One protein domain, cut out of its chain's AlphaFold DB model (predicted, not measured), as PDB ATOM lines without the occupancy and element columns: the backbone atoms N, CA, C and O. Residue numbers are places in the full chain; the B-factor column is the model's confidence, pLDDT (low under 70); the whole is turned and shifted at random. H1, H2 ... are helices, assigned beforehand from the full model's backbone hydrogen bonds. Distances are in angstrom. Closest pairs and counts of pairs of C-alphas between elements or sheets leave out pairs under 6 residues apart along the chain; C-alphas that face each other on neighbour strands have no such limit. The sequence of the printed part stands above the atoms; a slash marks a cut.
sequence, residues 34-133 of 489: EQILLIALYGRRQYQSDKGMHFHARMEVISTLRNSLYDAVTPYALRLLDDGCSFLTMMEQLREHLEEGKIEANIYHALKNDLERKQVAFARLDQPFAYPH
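Overview. This is residues 34 to 133 of the 489 residues of an uncharacterized protein of Pantoea sp. (strain At-9b) (UniProt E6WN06). Four helices, H2 to H5, fold back and forth into a loose four-sided ring, while H1 makes a corner with H2 and sticks out as an arm at one end. The tail, residues 118 to 133, runs back toward H1. The printed part has 100 residues, five named helices and no named strand: all helix, compact, radius of gyration of the C-alphas 13.9 A, spans 41 by 25 by 22 A.

Arrangement. H2, residues 52 to 65, is the hub. It touches H1, residues 34 to 47, only at the corner: C-alphas 46 and 52, the closest, are 6.3 A apart. H2 and H3, residues 74 to 82, a hairpin, only just touch, with 3 pairs of C-alphas within 8 A, the closest Leu 65 and Thr 74, 5.7 A. H4, residues 87 to 99, and H5, residues 105 to 117, form a hairpin at a shallow tilt of 15 degrees, closest C-alphas Leu 98 and Ala 105, 6.4 A. In all five, every O i to N i+4 pair is within hydrogen-bond range.

Along the chain. H1 spans 19.9 A from C-alpha 34 at (255.397, 246.626, 311.713); H2 spans 20.0 A; H5 ends at C-alpha 117, (219.012, 253.091, 319.046).

Size, cuts and confidence. The printed part has no cut, no long link between helices and no printed residue under 70.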
ATOM      1  N   GLU A  34     255.197 245.379 310.977       90.88
ATOM      2  CA  GLU A  34     255.397 246.626 311.713       90.88
ATOM      3  C   GLU A  34     254.138 247.501 311.648       90.88
ATOM      4  O   GLU A  34     253.673 247.971 312.687       90.88
ATOM      5  N   GLN A  35     253.545 247.663 310.459       89.19
ATOM      6  CA  GLN A  35     252.337 248.471 310.291       89.19
ATOM      7  C   GLN A  35     251.128 247.868 311.014       89.19
ATOM      8  O   GLN A  35     250.487 248.580 311.787       89.19
ATOM      9  N   ILE A  36     250.864 246.565 310.840       91.81
ATOM     10  CA  ILE A  36     249.749 245.860 311.503       91.81
ATOM     11  C   ILE A  36     249.880 245.942 313.028       91.81
ATOM     12  O   ILE A  36     248.911 246.227 313.731       91.81
ATOM     13  N   LEU A  37     251.076 245.688 313.564       91.88
ATOM     14  CA  LEU A  37     251.294 245.673 315.008       91.88
ATOM     15  C   LEU A  37     251.206 247.079 315.609       91.88
ATOM     16  O   LEU A  37     250.671 247.226 316.706       91.88
ATOM     17  N   LEU A  38     251.683 248.116 314.913       92.38
ATOM     18  CA  LEU A  38     251.562 249.496 315.388       92.38
ATOM     19  C   LEU A  38     250.108 249.959 315.447       92.38
ATOM     20  O   LEU A  38     249.695 250.461 316.494       92.38
ATOM     21  N   ILE A  39     249.322 249.751 314.384       92.56
ATOM     22  CA  ILE A  39     247.905 250.139 314.386       92.56
ATOM     23  C   ILE A  39     247.109 249.323 315.413       92.56
ATOM     24  O   ILE A  39     246.284 249.879 316.139       92.56
ATOM     25  N   ALA A  40     247.425 248.030 315.567       90.56
ATOM     26  CA  ALA A  40     246.816 247.167 316.571       90.56
ATOM     27  C   ALA A  40     247.112 247.644 318.000       90.56
ATOM     28  O   ALA A  40     246.195 247.707 318.817       90.56
ATOM     29  N   LEU A  41     248.360 248.006 318.312       90.12
ATOM     30  CA  LEU A  41     248.730 248.558 319.620       90.12
ATOM     31  C   LEU A  41     248.084 249.928 319.850       90.12
ATOM     32  O   LEU A  41     247.562 250.184 320.936       90.12
ATOM     33  N   TYR A  42     248.101 250.795 318.839       91.62
ATOM     34  CA  TYR A  42     247.540 252.140 318.918       91.62
ATOM     35  C   TYR A  42     246.039 252.106 319.197       91.62
ATOM     36  O   TYR A  42     245.592 252.678 320.191       91.62
ATOM     37  N   GLY A  43     245.277 251.366 318.385       89.38
ATOM     38  CA  GLY A  43     243.830 251.240 318.536       89.38
ATOM     39  C   GLY A  43     243.436 250.738 319.919       89.38
ATOM     40  O   GLY A  43     242.551 251.298 320.557       89.38
ATOM     41  N   ARG A  44     244.147 249.730 320.434       87.19
ATOM     42  CA  ARG A  44     243.883 249.146 321.759       87.19
ATOM     43  C   ARG A  44     244.167 250.125 322.888       87.19
ATOM     44  O   ARG A  44     243.373 250.247 323.817       87.19
ATOM     45  N   ARG A  45     245.269 250.876 322.802       87.25
ATOM     46  CA  ARG A  45     245.589 251.917 323.792       87.25
ATOM     47  C   ARG A  45     244.625 253.088 323.735       87.25
ATOM     48  O   ARG A  45     244.301 253.640 324.782       87.25
ATOM     49  N   GLN A  46     244.141 253.433 322.549       87.69
ATOM     50  CA  GLN A  46     243.113 254.447 322.398       87.69
ATOM     51  C   GLN A  46     241.792 253.988 323.021       87.69
ATOM     52  O   GLN A  46     241.160 254.738 323.769       87.69
ATOM     53  N   TYR A  47     241.433 252.727 322.785       84.00
ATOM     54  CA  TYR A  47     240.255 252.086 323.348       84.00
ATOM     55  C   TYR A  47     240.279 252.065 324.884       84.00
ATOM     56  O   TYR A  47     239.257 252.307 325.519       84.00
ATOM     57  N   GLN A  48     241.444 251.818 325.483       80.88
ATOM     58  CA  GLN A  48     241.645 251.762 326.936       80.88
ATOM     59  C   GLN A  48     241.914 253.134 327.589       80.88
ATOM     60  O   GLN A  48     242.169 253.194 328.788       80.88
ATOM     61  N   SER A  49     241.925 254.225 326.821       85.12
ATOM     62  CA  SER A  49     242.251 255.558 327.342       85.12
ATOM     63  C   SER A  49     241.121 256.166 328.180       85.12
ATOM     64  O   SER A  49     239.961 255.781 328.049       85.12
ATOM     65  N   ASP A  50     241.435 257.197 328.971       76.12
ATOM     66  CA  ASP A  50     240.442 257.939 329.769       76.12
ATOM     67  C   ASP A  50     239.347 258.594 328.902       76.12
ATOM     68  O   ASP A  50     238.208 258.759 329.334       76.12
ATOM     69  N   LYS A  51     239.668 258.931 327.642       76.00
ATOM     70  CA  LYS A  51     238.714 259.428 326.632       76.00
ATOM     71  C   LYS A  51     238.086 258.293 325.800       76.00
ATOM     72  O   LYS A  51     237.494 258.552 324.751       76.00
ATOM     73  N   GLY A  52     238.201 257.045 326.260       78.31
ATOM     74  CA  GLY A  52     237.783 255.836 325.551       78.31
ATOM     75  C   GLY A  52     236.323 255.864 325.108       78.31
ATOM     76  O   GLY A  52     236.045 255.478 323.983       78.31
ATOM     77  N   MET A  53     235.407 256.436 325.902       81.81
ATOM     78  CA  MET A  53     233.977 256.485 325.548       81.81
ATOM     79  C   MET A  53     233.697 257.167 324.199       81.81
ATOM     80  O   MET A  53     232.926 256.650 323.395       81.81
ATOM     81  N   HIS A  54     234.346 258.300 323.908       87.06
ATOM     82  CA  HIS A  54     234.169 258.978 322.616       87.06
ATOM     83  C   HIS A  54     234.756 258.170 321.461       87.06
ATOM     84  O   HIS A  54     234.219 258.182 320.356       87.06
ATOM     85  N   PHE A  55     235.853 257.464 321.717       88.75
ATOM     86  CA  PHE A  55     236.456 256.576 320.739       88.75
ATOM     87  C   PHE A  55     235.577 255.343 320.477       88.75
ATOM     88  O   PHE A  55     235.368 254.991 319.322       88.75
ATOM     89  N   HIS A  56     234.985 254.740 321.515       86.69
ATOM     90  CA  HIS A  56     234.047 253.614 321.388       86.69
ATOM     91  C   HIS A  56     232.838 254.001 320.543       86.69
ATOM     92  O   HIS A  56     232.498 253.286 319.609       86.69
ATOM     93  N   ALA A  57     232.249 255.171 320.802       88.00
ATOM     94  CA  ALA A  57     231.125 255.677 320.021       88.00
ATOM     95  C   ALA A  57     231.478 255.854 318.532       88.00
ATOM     96  O   ALA A  57     230.674 255.522 317.667       88.00
ATOM     97  N   ARG A  58     232.699 256.306 318.210       91.06
ATOM     98  CA  ARG A  58     233.185 256.396 316.819       91.06
ATOM     99  C   ARG A  58     233.378 255.018 316.178       91.06
ATOM    100  O   ARG A  58     233.026 254.839 315.016       91.06
ATOM    101  N   MET A  59     233.887 254.036 316.924       89.62
ATOM    102  CA  MET A  59     233.976 252.648 316.444       89.62
ATOM    103  C   MET A  59     232.587 252.039 316.202       89.62
ATOM    104  O   MET A  59     232.415 251.278 315.255       89.62
ATOM    105  N   GLU A  60     231.585 252.406 317.004       87.12
ATOM    106  CA  GLU A  60     230.202 251.951 316.828       87.12
ATOM    107  C   GLU A  60     229.550 252.532 315.563       87.12
ATOM    108  O   GLU A  60     228.790 251.833 314.885       87.12
ATOM    109  N   VAL A  61     229.895 253.773 315.185       91.44
ATOM    110  CA  VAL A  61     229.513 254.323 313.871       91.44
ATOM    111  C   VAL A  61     230.062 253.440 312.761       91.44
ATOM    112  O   VAL A  61     229.294 252.996 311.915       91.44
ATOM    113  N   ILE A  62     231.359 253.121 312.791       89.75
ATOM    114  CA  ILE A  62     231.978 252.275 311.760       89.75
ATOM    115  C   ILE A  62     231.335 250.894 311.727       89.75
ATOM    116  O   ILE A  62     230.999 250.403 310.653       89.75
ATOM    117  N   SER A  63     231.106 250.288 312.894       85.75
ATOM    118  CA  SER A  63     230.417 249.000 312.998       85.75
ATOM    119  C   SER A  63     229.045 249.033 312.322       85.75
ATOM    120  O   SER A  63     228.661 248.092 311.635       85.75
ATOM    121  N   THR A  64     228.319 250.145 312.472       88.19
ATOM    122  CA  THR A  64     227.016 250.355 311.833       88.19
ATOM    123  C   THR A  64     227.158 250.522 310.321       88.19
ATOM    124  O   THR A  64     226.461 249.838 309.581       88.19
ATOM    125  N   LEU A  65     228.103 251.349 309.865       88.38
ATOM    126  CA  LEU A  65     228.378 251.616 308.447       88.38
ATOM    127  C   LEU A  65     228.847 250.386 307.655       88.38
ATOM    128  O   LEU A  65     228.758 250.380 306.437       88.38
ATOM    129  N   ARG A  66     229.326 249.330 308.325       84.31
ATOM    130  CA  ARG A  66     229.678 248.059 307.666       84.31
ATOM    131  C   ARG A  66     228.476 247.269 307.149       84.31
ATOM    132  O   ARG A  66     228.671 246.271 306.460       84.31
ATOM    133  N   ASN A  67     227.257 247.653 307.515       83.06
ATOM    134  CA  ASN A  67     226.064 247.083 306.910       83.06
ATOM    135  C   ASN A  67     225.950 247.580 305.464       83.06
ATOM    136  O   ASN A  67     225.946 248.788 305.242       83.06
ATOM    137  N   SER A  68     225.784 246.658 304.511       80.69
ATOM    138  CA  SER A  68     225.712 246.979 303.080       80.69
ATOM    139  C   SER A  68     224.550 247.906 302.707       80.69
ATOM    140  O   SER A  68     224.545 248.530 301.651       80.69
ATOM    141  N   LEU A  69     223.555 248.060 303.588       83.75
ATOM    142  CA  LEU A  69     222.521 249.089 303.450       83.75
ATOM    143  C   LEU A  69     223.103 250.515 303.378       83.75
ATOM    144  O   LEU A  69     222.477 251.401 302.801       83.75
ATOM    145  N   TYR A  70     224.267 250.748 303.988       86.75
ATOM    146  CA  TYR A  70     224.869 252.070 304.151       86.75
ATOM    147  C   TYR A  70     226.054 252.332 303.219       86.75
ATOM    148  O   TYR A  70     226.661 253.394 303.332       86.75
ATOM    149  N   ASP A  71     226.353 251.430 302.280       82.94
ATOM    150  CA  ASP A  71     227.530 251.520 301.406       82.94
ATOM    151  C   ASP A  71     227.633 252.871 300.673       82.94
ATOM    152  O   ASP A  71     228.706 253.468 300.626       82.94
ATOM    153  N   ALA A  72     226.503 253.430 300.220       80.50
ATOM    154  CA  ALA A  72     226.450 254.742 299.567       80.50
ATOM    155  C   ALA A  72     226.829 255.928 300.485       80.50
ATOM    156  O   ALA A  72     227.263 256.971 300.007       80.50
ATOM    157  N   VAL A  73     226.663 255.793 301.805       86.00
ATOM    158  CA  VAL A  73     226.931 256.853 302.799       86.00
ATOM    159  C   VAL A  73     228.281 256.661 303.490       86.00
ATOM    160  O   VAL A  73     228.878 257.626 303.974       86.00
ATOM    161  N   THR A  74     228.774 255.424 303.531       86.44
ATOM    162  CA  THR A  74     230.001 255.033 304.227       86.44
ATOM    163  C   THR A  74     231.212 255.904 303.874       86.44
ATOM    164  O   THR A  74     231.846 256.384 304.816       86.44
ATOM    165  N   PRO A  75     231.530 256.201 302.595       83.12
ATOM    166  CA  PRO A  75     232.672 257.051 302.255       83.12
ATOM    167  C   PRO A  75     232.594 258.442 302.896       83.12
ATOM    168  O   PRO A  75     233.559 258.886 303.520       83.12
ATOM    169  N   TYR A  76     231.430 259.096 302.826       85.38
ATOM    170  CA  TYR A  76     231.215 260.419 303.417       85.38
ATOM    171  C   TYR A  76     231.328 260.370 304.940       85.38
ATOM    172  O   TYR A  76     232.064 261.149 305.541       85.38
ATOM    173  N   ALA A  77     230.646 259.420 305.579       88.69
ATOM    174  CA  ALA A  77     230.630 259.325 307.033       88.69
ATOM    175  C   ALA A  77     232.016 258.999 307.621       88.69
ATOM    176  O   ALA A  77     232.402 259.590 308.631       88.69
ATOM    177  N   LEU A  78     232.790 258.111 306.988       88.56
ATOM    178  CA  LEU A  78     234.167 257.813 307.406       88.56
ATOM    179  C   LEU A  78     235.064 259.048 307.322       88.56
ATOM    180  O   LEU A  78     235.851 259.301 308.233       88.56
ATOM    181  N   ARG A  79     234.887 259.857 306.280       84.06
ATOM    182  CA  ARG A  79     235.644 261.089 306.091       84.06
ATOM    183  C   ARG A  79     235.383 262.109 307.191       84.06
ATOM    184  O   ARG A  79     236.315 262.615 307.808       84.06
ATOM    185  N   LEU A  80     234.109 262.324 307.518       88.94
ATOM    186  CA  LEU A  80     233.711 263.213 308.611       88.94
ATOM    187  C   LEU A  80     234.223 262.728 309.975       88.94
ATOM    188  O   LEU A  80     234.531 263.538 310.856       88.94
ATOM    189  N   LEU A  81     234.333 261.409 310.166       89.69
ATOM    190  CA  LEU A  81     234.980 260.851 311.349       89.69
ATOM    191  C   LEU A  81     236.468 261.211 311.378       89.69
ATOM    192  O   LEU A  81     236.921 261.711 312.410       89.69
ATOM    193  N   ASP A  82     237.192 260.988 310.278       87.00
ATOM    194  CA  ASP A  82     238.631 261.254 310.142       87.00
ATOM    195  C   ASP A  82     238.984 262.746 310.277       87.00
ATOM    196  O   ASP A  82     239.974 263.075 310.936       87.00
ATOM    197  N   ASP A  83     238.116 263.648 309.812       85.38
ATOM    198  CA  ASP A  83     238.221 265.103 310.028       85.38
ATOM    199  C   ASP A  83     237.996 265.517 311.496       85.38
ATOM    200  O   ASP A  83     238.194 266.671 311.896       85.38
ATOM    201  N   GLY A  84     237.582 264.569 312.339       86.44
ATOM    202  CA  GLY A  84     237.380 264.776 313.764       86.44
ATOM    203  C   GLY A  84     236.092 265.520 314.102       86.44
ATOM    204  O   GLY A  84     235.985 266.035 315.221       86.44
ATOM    205  N   CYS A  85     235.105 265.564 313.196       89.81
ATOM    206  CA  CYS A  85     233.818 266.218 313.435       89.81
ATOM    207  C   CYS A  85     233.086 265.629 314.651       89.81
ATOM    208  O   CYS A  85     233.331 264.496 315.073       89.81
ATOM    209  N   SER A  86     232.189 266.418 315.249       93.62
ATOM    210  CA  SER A  86     231.288 265.934 316.304       93.62
ATOM    211  C   SER A  86     230.153 265.096 315.711       93.62
ATOM    212  O   SER A  86     229.856 265.224 314.525       93.62
ATOM    213  N   PHE A  87     229.478 264.285 316.531       93.56
ATOM    214  CA  PHE A  87     228.335 263.489 316.066       93.56
ATOM    215  C   PHE A  87     227.230 264.354 315.440       93.56
ATOM    216  O   PHE A  87     226.724 264.027 314.372       93.56
ATOM    217  N   LEU A  88     226.888 265.485 316.068       92.88
ATOM    218  CA  LEU A  88     225.852 266.390 315.560       92.88
ATOM    219  C   LEU A  88     226.246 266.985 314.205       92.88
ATOM    220  O   LEU A  88     225.472 266.905 313.260       92.88
ATOM    221  N   THR A  89     227.479 267.484 314.098       93.69
ATOM    222  CA  THR A  89     228.015 268.047 312.850       93.69
ATOM    223  C   THR A  89     228.047 267.007 311.732       93.69
ATOM    224  O   THR A  89     227.688 267.311 310.602       93.69
ATOM    225  N   MET A  90     228.421 265.764 312.052       93.94
ATOM    226  CA  MET A  90     228.401 264.662 311.093       93.94
ATOM    227  C   MET A  90     226.982 264.424 310.560       93.94
ATOM    228  O   MET A  90     226.781 264.346 309.354       93.94
ATOM    229  N   MET A  91     225.978 264.357 311.439       94.44
ATOM    230  CA  MET A  91     224.586 264.139 311.031       94.44
ATOM    231  C   MET A  91     223.978 265.322 310.262       94.44
ATOM    232  O   MET A  91     223.079 265.108 309.447       94.44
ATOM    233  N   GLU A  92     224.440 266.547 310.524       93.31
ATOM    234  CA  GLU A  92     224.066 267.755 309.781       93.31
ATOM    235  C   GLU A  92     224.639 267.737 308.362       93.31
ATOM    236  O   GLU A  92     223.882 267.895 307.411       93.31
ATOM    237  N   GLN A  93     225.931 267.447 308.199       91.38
ATOM    238  CA  GLN A  93     226.570 267.375 306.879       91.38
ATOM    239  C   GLN A  93     226.035 266.208 306.037       91.38
ATOM    240  O   GLN A  93     225.790 266.354 304.843       91.38
ATOM    241  N   LEU A  94     225.738 265.064 306.661       91.00
ATOM    242  CA  LEU A  94     225.044 263.972 305.973       91.00
ATOM    243  C   LEU A  94     223.616 264.359 305.546       91.00
ATOM    244  O   LEU A  94     223.119 263.845 304.545       91.00
ATOM    245  N   ARG A  95     222.947 265.265 306.276       91.19
ATOM    246  CA  ARG A  95     221.639 265.805 305.872       91.19
ATOM    247  C   ARG A  95     221.771 266.755 304.682       91.19
ATOM    248  O   ARG A  95     220.925 266.713 303.800       91.19
ATOM    249  N   GLU A  96     222.821 267.568 304.625       90.56
ATOM    250  CA  GLU A  96     223.102 268.413 303.455       90.56
ATOM    251  C   GLU A  96     223.300 267.550 302.199       90.56
ATOM    252  O   GLU A  96     222.689 267.808 301.167       90.56
ATOM    253  N   HIS A  97     224.033 266.437 302.303       85.81
ATOM    254  CA  HIS A  97     224.190 265.485 301.191       85.81
ATOM    255  C   HIS A  97     222.876 264.791 300.788       85.81
ATOM    256  O   HIS A  97     222.693 264.436 299.623       85.81
ATOM    257  N   LEU A  98     221.941 264.617 301.725       87.06
ATOM    258  CA  LEU A  98     220.573 264.194 301.416       87.06
ATOM    259  C   LEU A  98     219.812 265.281 300.633       87.06
ATOM    260  O   LEU A  98     219.149 264.967 299.646       87.06
ATOM    261  N   GLU A  99     219.903 266.547 301.043       86.31
ATOM    262  CA  GLU A  99     219.249 267.679 300.362       86.31
ATOM    263  C   GLU A  99     219.805 267.905 298.943       86.31
ATOM    264  O   GLU A  99     219.054 268.247 298.030       86.31
ATOM    265  N   GLU A 100     221.094 267.630 298.738       86.69
ATOM    266  CA  GLU A 100     221.775 267.643 297.436       86.69
ATOM    267  C   GLU A 100     221.454 266.419 296.556       86.69
ATOM    268  O   GLU A 100     221.853 266.372 295.392       86.69
ATOM    269  N   GLY A 101     220.747 265.416 297.087       82.25
ATOM    270  CA  GLY A 101     220.411 264.184 296.370       82.25
ATOM    271  C   GLY A 101     221.575 263.201 296.204       82.25
ATOM    272  O   GLY A 101     221.461 262.266 295.414       82.25
ATOM    273  N   LYS A 102     222.678 263.380 296.943       81.12
ATOM    274  CA  LYS A 102     223.821 262.447 296.977       81.12
ATOM    275  C   LYS A 102     223.526 261.193 297.809       81.12
ATOM    276  O   LYS A 102     224.136 260.153 297.595       81.12
ATOM    277  N   ILE A 103     222.584 261.286 298.752       85.75
ATOM    278  CA  ILE A 103     222.166 260.191 299.639       85.75
ATOM    279  C   ILE A 103     220.648 260.015 299.549       85.75
ATOM    280  O   ILE A 103     219.902 260.991 299.599       85.75
ATOM    281  N   GLU A 104     220.166 258.773 299.480       88.38
ATOM    282  CA  GLU A 104     218.728 258.501 299.528       88.38
ATOM    283  C   GLU A 104     218.136 258.709 300.944       88.38
ATOM    284  O   GLU A 104     218.730 258.343 301.964       88.38
ATOM    285  N   ALA A 105     216.917 259.257 301.025       90.00
ATOM    286  CA  ALA A 105     216.261 259.602 302.295       90.00
ATOM    287  C   ALA A 105     216.043 258.401 303.234       90.00
ATOM    288  O   ALA A 105     216.254 258.496 304.443       90.00
ATOM    289  N   ASN A 106     215.628 257.263 302.679       90.81
ATOM    290  CA  ASN A 106     215.499 255.979 303.378       90.81
ATOM    291  C   ASN A 106     216.819 255.556 304.052       90.81
ATOM    292  O   ASN A 106     216.783 255.159 305.215       90.81
ATOM    293  N   ILE A 107     217.957 255.678 303.360       90.06
ATOM    294  CA  ILE A 107     219.281 255.290 303.867       90.06
ATOM    295  C   ILE A 107     219.701 256.221 305.009       90.06
ATOM    296  O   ILE A 107     220.063 255.743 306.085       90.06
ATOM    297  N   TYR A 108     219.571 257.541 304.826       93.12
ATOM    298  CA  TYR A 108     219.868 258.522 305.876       93.12
ATOM    299  C   TYR A 108     219.038 258.278 307.145       93.12
ATOM    300  O   TYR A 108     219.577 258.226 308.254       93.12
ATOM    301  N   HIS A 109     217.720 258.100 307.002       92.88
ATOM    302  CA  HIS A 109     216.835 257.874 308.144       92.88
ATOM    303  C   HIS A 109     217.094 256.529 308.829       92.88
ATOM    304  O   HIS A 109     217.040 256.467 310.057       92.88
ATOM    305  N   ALA A 110     217.397 255.469 308.074       92.69
ATOM    306  CA  ALA A 110     217.778 254.177 308.637       92.69
ATOM    307  C   ALA A 110     219.069 254.287 309.463       92.69
ATOM    308  O   ALA A 110     219.065 253.911 310.636       92.69
ATOM    309  N   LEU A 111     220.115 254.909 308.902       93.25
ATOM    310  CA  LEU A 111     221.390 255.120 309.589       93.25
ATOM    311  C   LEU A 111     221.195 255.922 310.878       93.25
ATOM    312  O   LEU A 111     221.652 255.514 311.945       93.25
ATOM    313  N   LYS A 112     220.472 257.043 310.795       93.06
ATOM    314  CA  LYS A 112     220.157 257.879 311.957       93.06
ATOM    315  C   LYS A 112     219.452 257.077 313.053       93.06
ATOM    316  O   LYS A 112     219.884 257.116 314.203       93.06
ATOM    317  N   ASN A 113     218.403 256.336 312.699       93.50
ATOM    318  CA  ASN A 113     217.627 255.548 313.657       93.50
ATOM    319  C   ASN A 113     218.477 254.458 314.327       93.50
ATOM    320  O   ASN A 113     218.328 254.217 315.524       93.50
ATOM    321  N   ASP A 114     219.367 253.797 313.586       91.44
ATOM    322  CA  ASP A 114     220.245 252.767 314.146       91.44
ATOM    323  C   ASP A 114     221.293 253.359 315.096       91.44
ATOM    324  O   ASP A 114     221.514 252.811 316.179       91.44
ATOM    325  N   LEU A 115     221.884 254.508 314.751       92.38
ATOM    326  CA  LEU A 115     222.818 255.217 315.630       92.38
ATOM    327  C   LEU A 115     222.127 255.746 316.899       92.38
ATOM    328  O   LEU A 115     222.697 255.656 317.989       92.38
ATOM    329  N   GLU A 116     220.885 256.228 316.793       91.44
ATOM    330  CA  GLU A 116     220.068 256.648 317.940       91.44
ATOM    331  C   GLU A 116     219.704 255.468 318.852       91.44
ATOM    332  O   GLU A 116     219.858 255.561 320.072       91.44
ATOM    333  N   ARG A 117     219.285 254.327 318.284       89.62
ATOM    334  CA  ARG A 117     219.012 253.091 319.046       89.62
ATOM    335  C   ARG A 117     220.240 252.607 319.809       89.62
ATOM    336  O   ARG A 117     220.112 252.147 320.941       89.62
ATOM    337  N   LYS A 118     221.417 252.733 319.196       85.62
ATOM    338  CA  LYS A 118     222.716 252.409 319.797       85.62
ATOM    339  C   LYS A 118     223.244 253.497 320.741       85.62
ATOM    340  O   LYS A 118     224.307 253.317 321.324       85.62
ATOM    341  N   GLN A 119     222.508 254.600 320.913       88.81
ATOM    342  CA  GLN A 119     222.860 255.729 321.780       88.81
ATOM    343  C   GLN A 119     224.247 256.317 321.467       88.81
ATOM    344  O   GLN A 119     224.999 256.703 322.364       88.81
ATOM    345  N   VAL A 120     224.600 256.375 320.182       89.69
ATOM    346  CA  VAL A 120     225.903 256.873 319.741       89.69
ATOM    347  C   VAL A 120     225.962 258.390 319.893       89.69
ATOM    348  O   VAL A 120     225.173 259.122 319.304       89.69
ATOM    349  N   ALA A 121     226.942 258.871 320.658       89.62
ATOM    350  CA  ALA A 121     227.252 260.290 320.770       89.62
ATOM    351  C   ALA A 121     228.746 260.497 321.049       89.62
ATOM    352  O   ALA A 121     229.341 259.827 321.895       89.62
ATOM    353  N   PHE A 122     229.365 261.457 320.360       93.00
ATOM    354  CA  PHE A 122     230.768 261.807 320.579       93.00
ATOM    355  C   PHE A 122     231.058 263.280 320.297       93.00
ATOM    356  O   PHE A 122     230.446 263.917 319.435       93.00
ATOM    357  N   ALA A 123     232.033 263.807 321.038       91.00
ATOM    358  CA  ALA A 123     232.526 265.164 320.875       91.00
ATOM    359  C   ALA A 123     233.465 265.287 319.663       91.00
ATOM    360  O   ALA A 123     233.994 264.294 319.144       91.00
ATOM    361  N   ARG A 124     233.685 266.537 319.239       90.75
ATOM    362  CA  ARG A 124     234.737 266.891 318.282       90.75
ATOM    363  C   ARG A 124     236.104 266.493 318.849       90.75
ATOM    364  O   ARG A 124     236.323 266.599 320.055       90.75
ATOM    365  N   LEU A 125     237.009 266.040 317.988       86.06
ATOM    366  CA  LEU A 125     238.388 265.772 318.383       86.06
ATOM    367  C   LEU A 125     239.197 267.070 318.444       86.06
ATOM    368  O   LEU A 125     239.169 267.870 317.512       86.06
ATOM    369  N   ASP A 126     239.966 267.231 319.520       82.81
ATOM    370  CA  ASP A 126     240.954 268.312 319.641       82.81
ATOM    371  C   ASP A 126     242.166 268.067 318.725       82.81
ATOM    372  O   ASP A 126     242.811 269.001 318.255       82.81
ATOM    373  N   GLN A 127     242.492 266.790 318.498       81.38
ATOM    374  CA  GLN A 127     243.587 266.332 317.649       81.38
ATOM    375  C   GLN A 127     243.141 265.092 316.865       81.38
ATOM    376  O   GLN A 127     242.490 264.224 317.456       81.38
ATOM    377  N   PRO A 128     243.487 264.988 315.571       82.00
ATOM    378  CA  PRO A 128     243.156 263.817 314.771       82.00
ATOM    379  C   PRO A 128     243.879 262.573 315.299       82.00
ATOM    380  O   PRO A 128     244.957 262.661 315.899       82.00
ATOM    381  N   PHE A 129     243.287 261.403 315.061       87.25
ATOM    382  CA  PHE A 129     243.962 260.137 315.325       87.25
ATOM    383  C   PHE A 129     245.121 259.931 314.349       87.25
ATOM    384  O   PHE A 129     245.150 260.481 313.252       87.25
ATOM    385  N   ALA A 130     246.091 259.114 314.756       87.94
ATOM    386  CA  ALA A 130     247.273 258.841 313.943       87.94
ATOM    387  C   ALA A 130     246.994 257.911 312.747       87.94
ATOM    388  O   ALA A 130     247.840 257.783 311.870       87.94
ATOM    389  N   TYR A 131     245.832 257.255 312.731       90.00
ATOM    390  CA  TYR A 131     245.380 256.354 311.673       90.00
ATOM    391  C   TYR A 131     243.909 256.645 311.337       90.00
ATOM    392  O   TYR A 131     243.181 257.087 312.234       90.00
ATOM    393  N   PRO A 132     243.457 256.335 310.107       89.12
ATOM    394  CA  PRO A 132     242.043 256.382 309.741       89.12
ATOM    395  C   PRO A 132     241.188 255.523 310.674       89.12
ATOM    396  O   PRO A 132     241.590 254.417 311.061       89.12
ATOM    397  N   HIS A 133     239.990 255.994 311.021       90.00
ATOM    398  CA  HIS A 133     239.138 255.298 311.986       90.00
ATOM    399  C   HIS A 133     238.767 253.889 311.506       90.00
ATOM    400  O   HIS A 133     238.758 252.960 312.314       90.00
TER     401      HIS A 133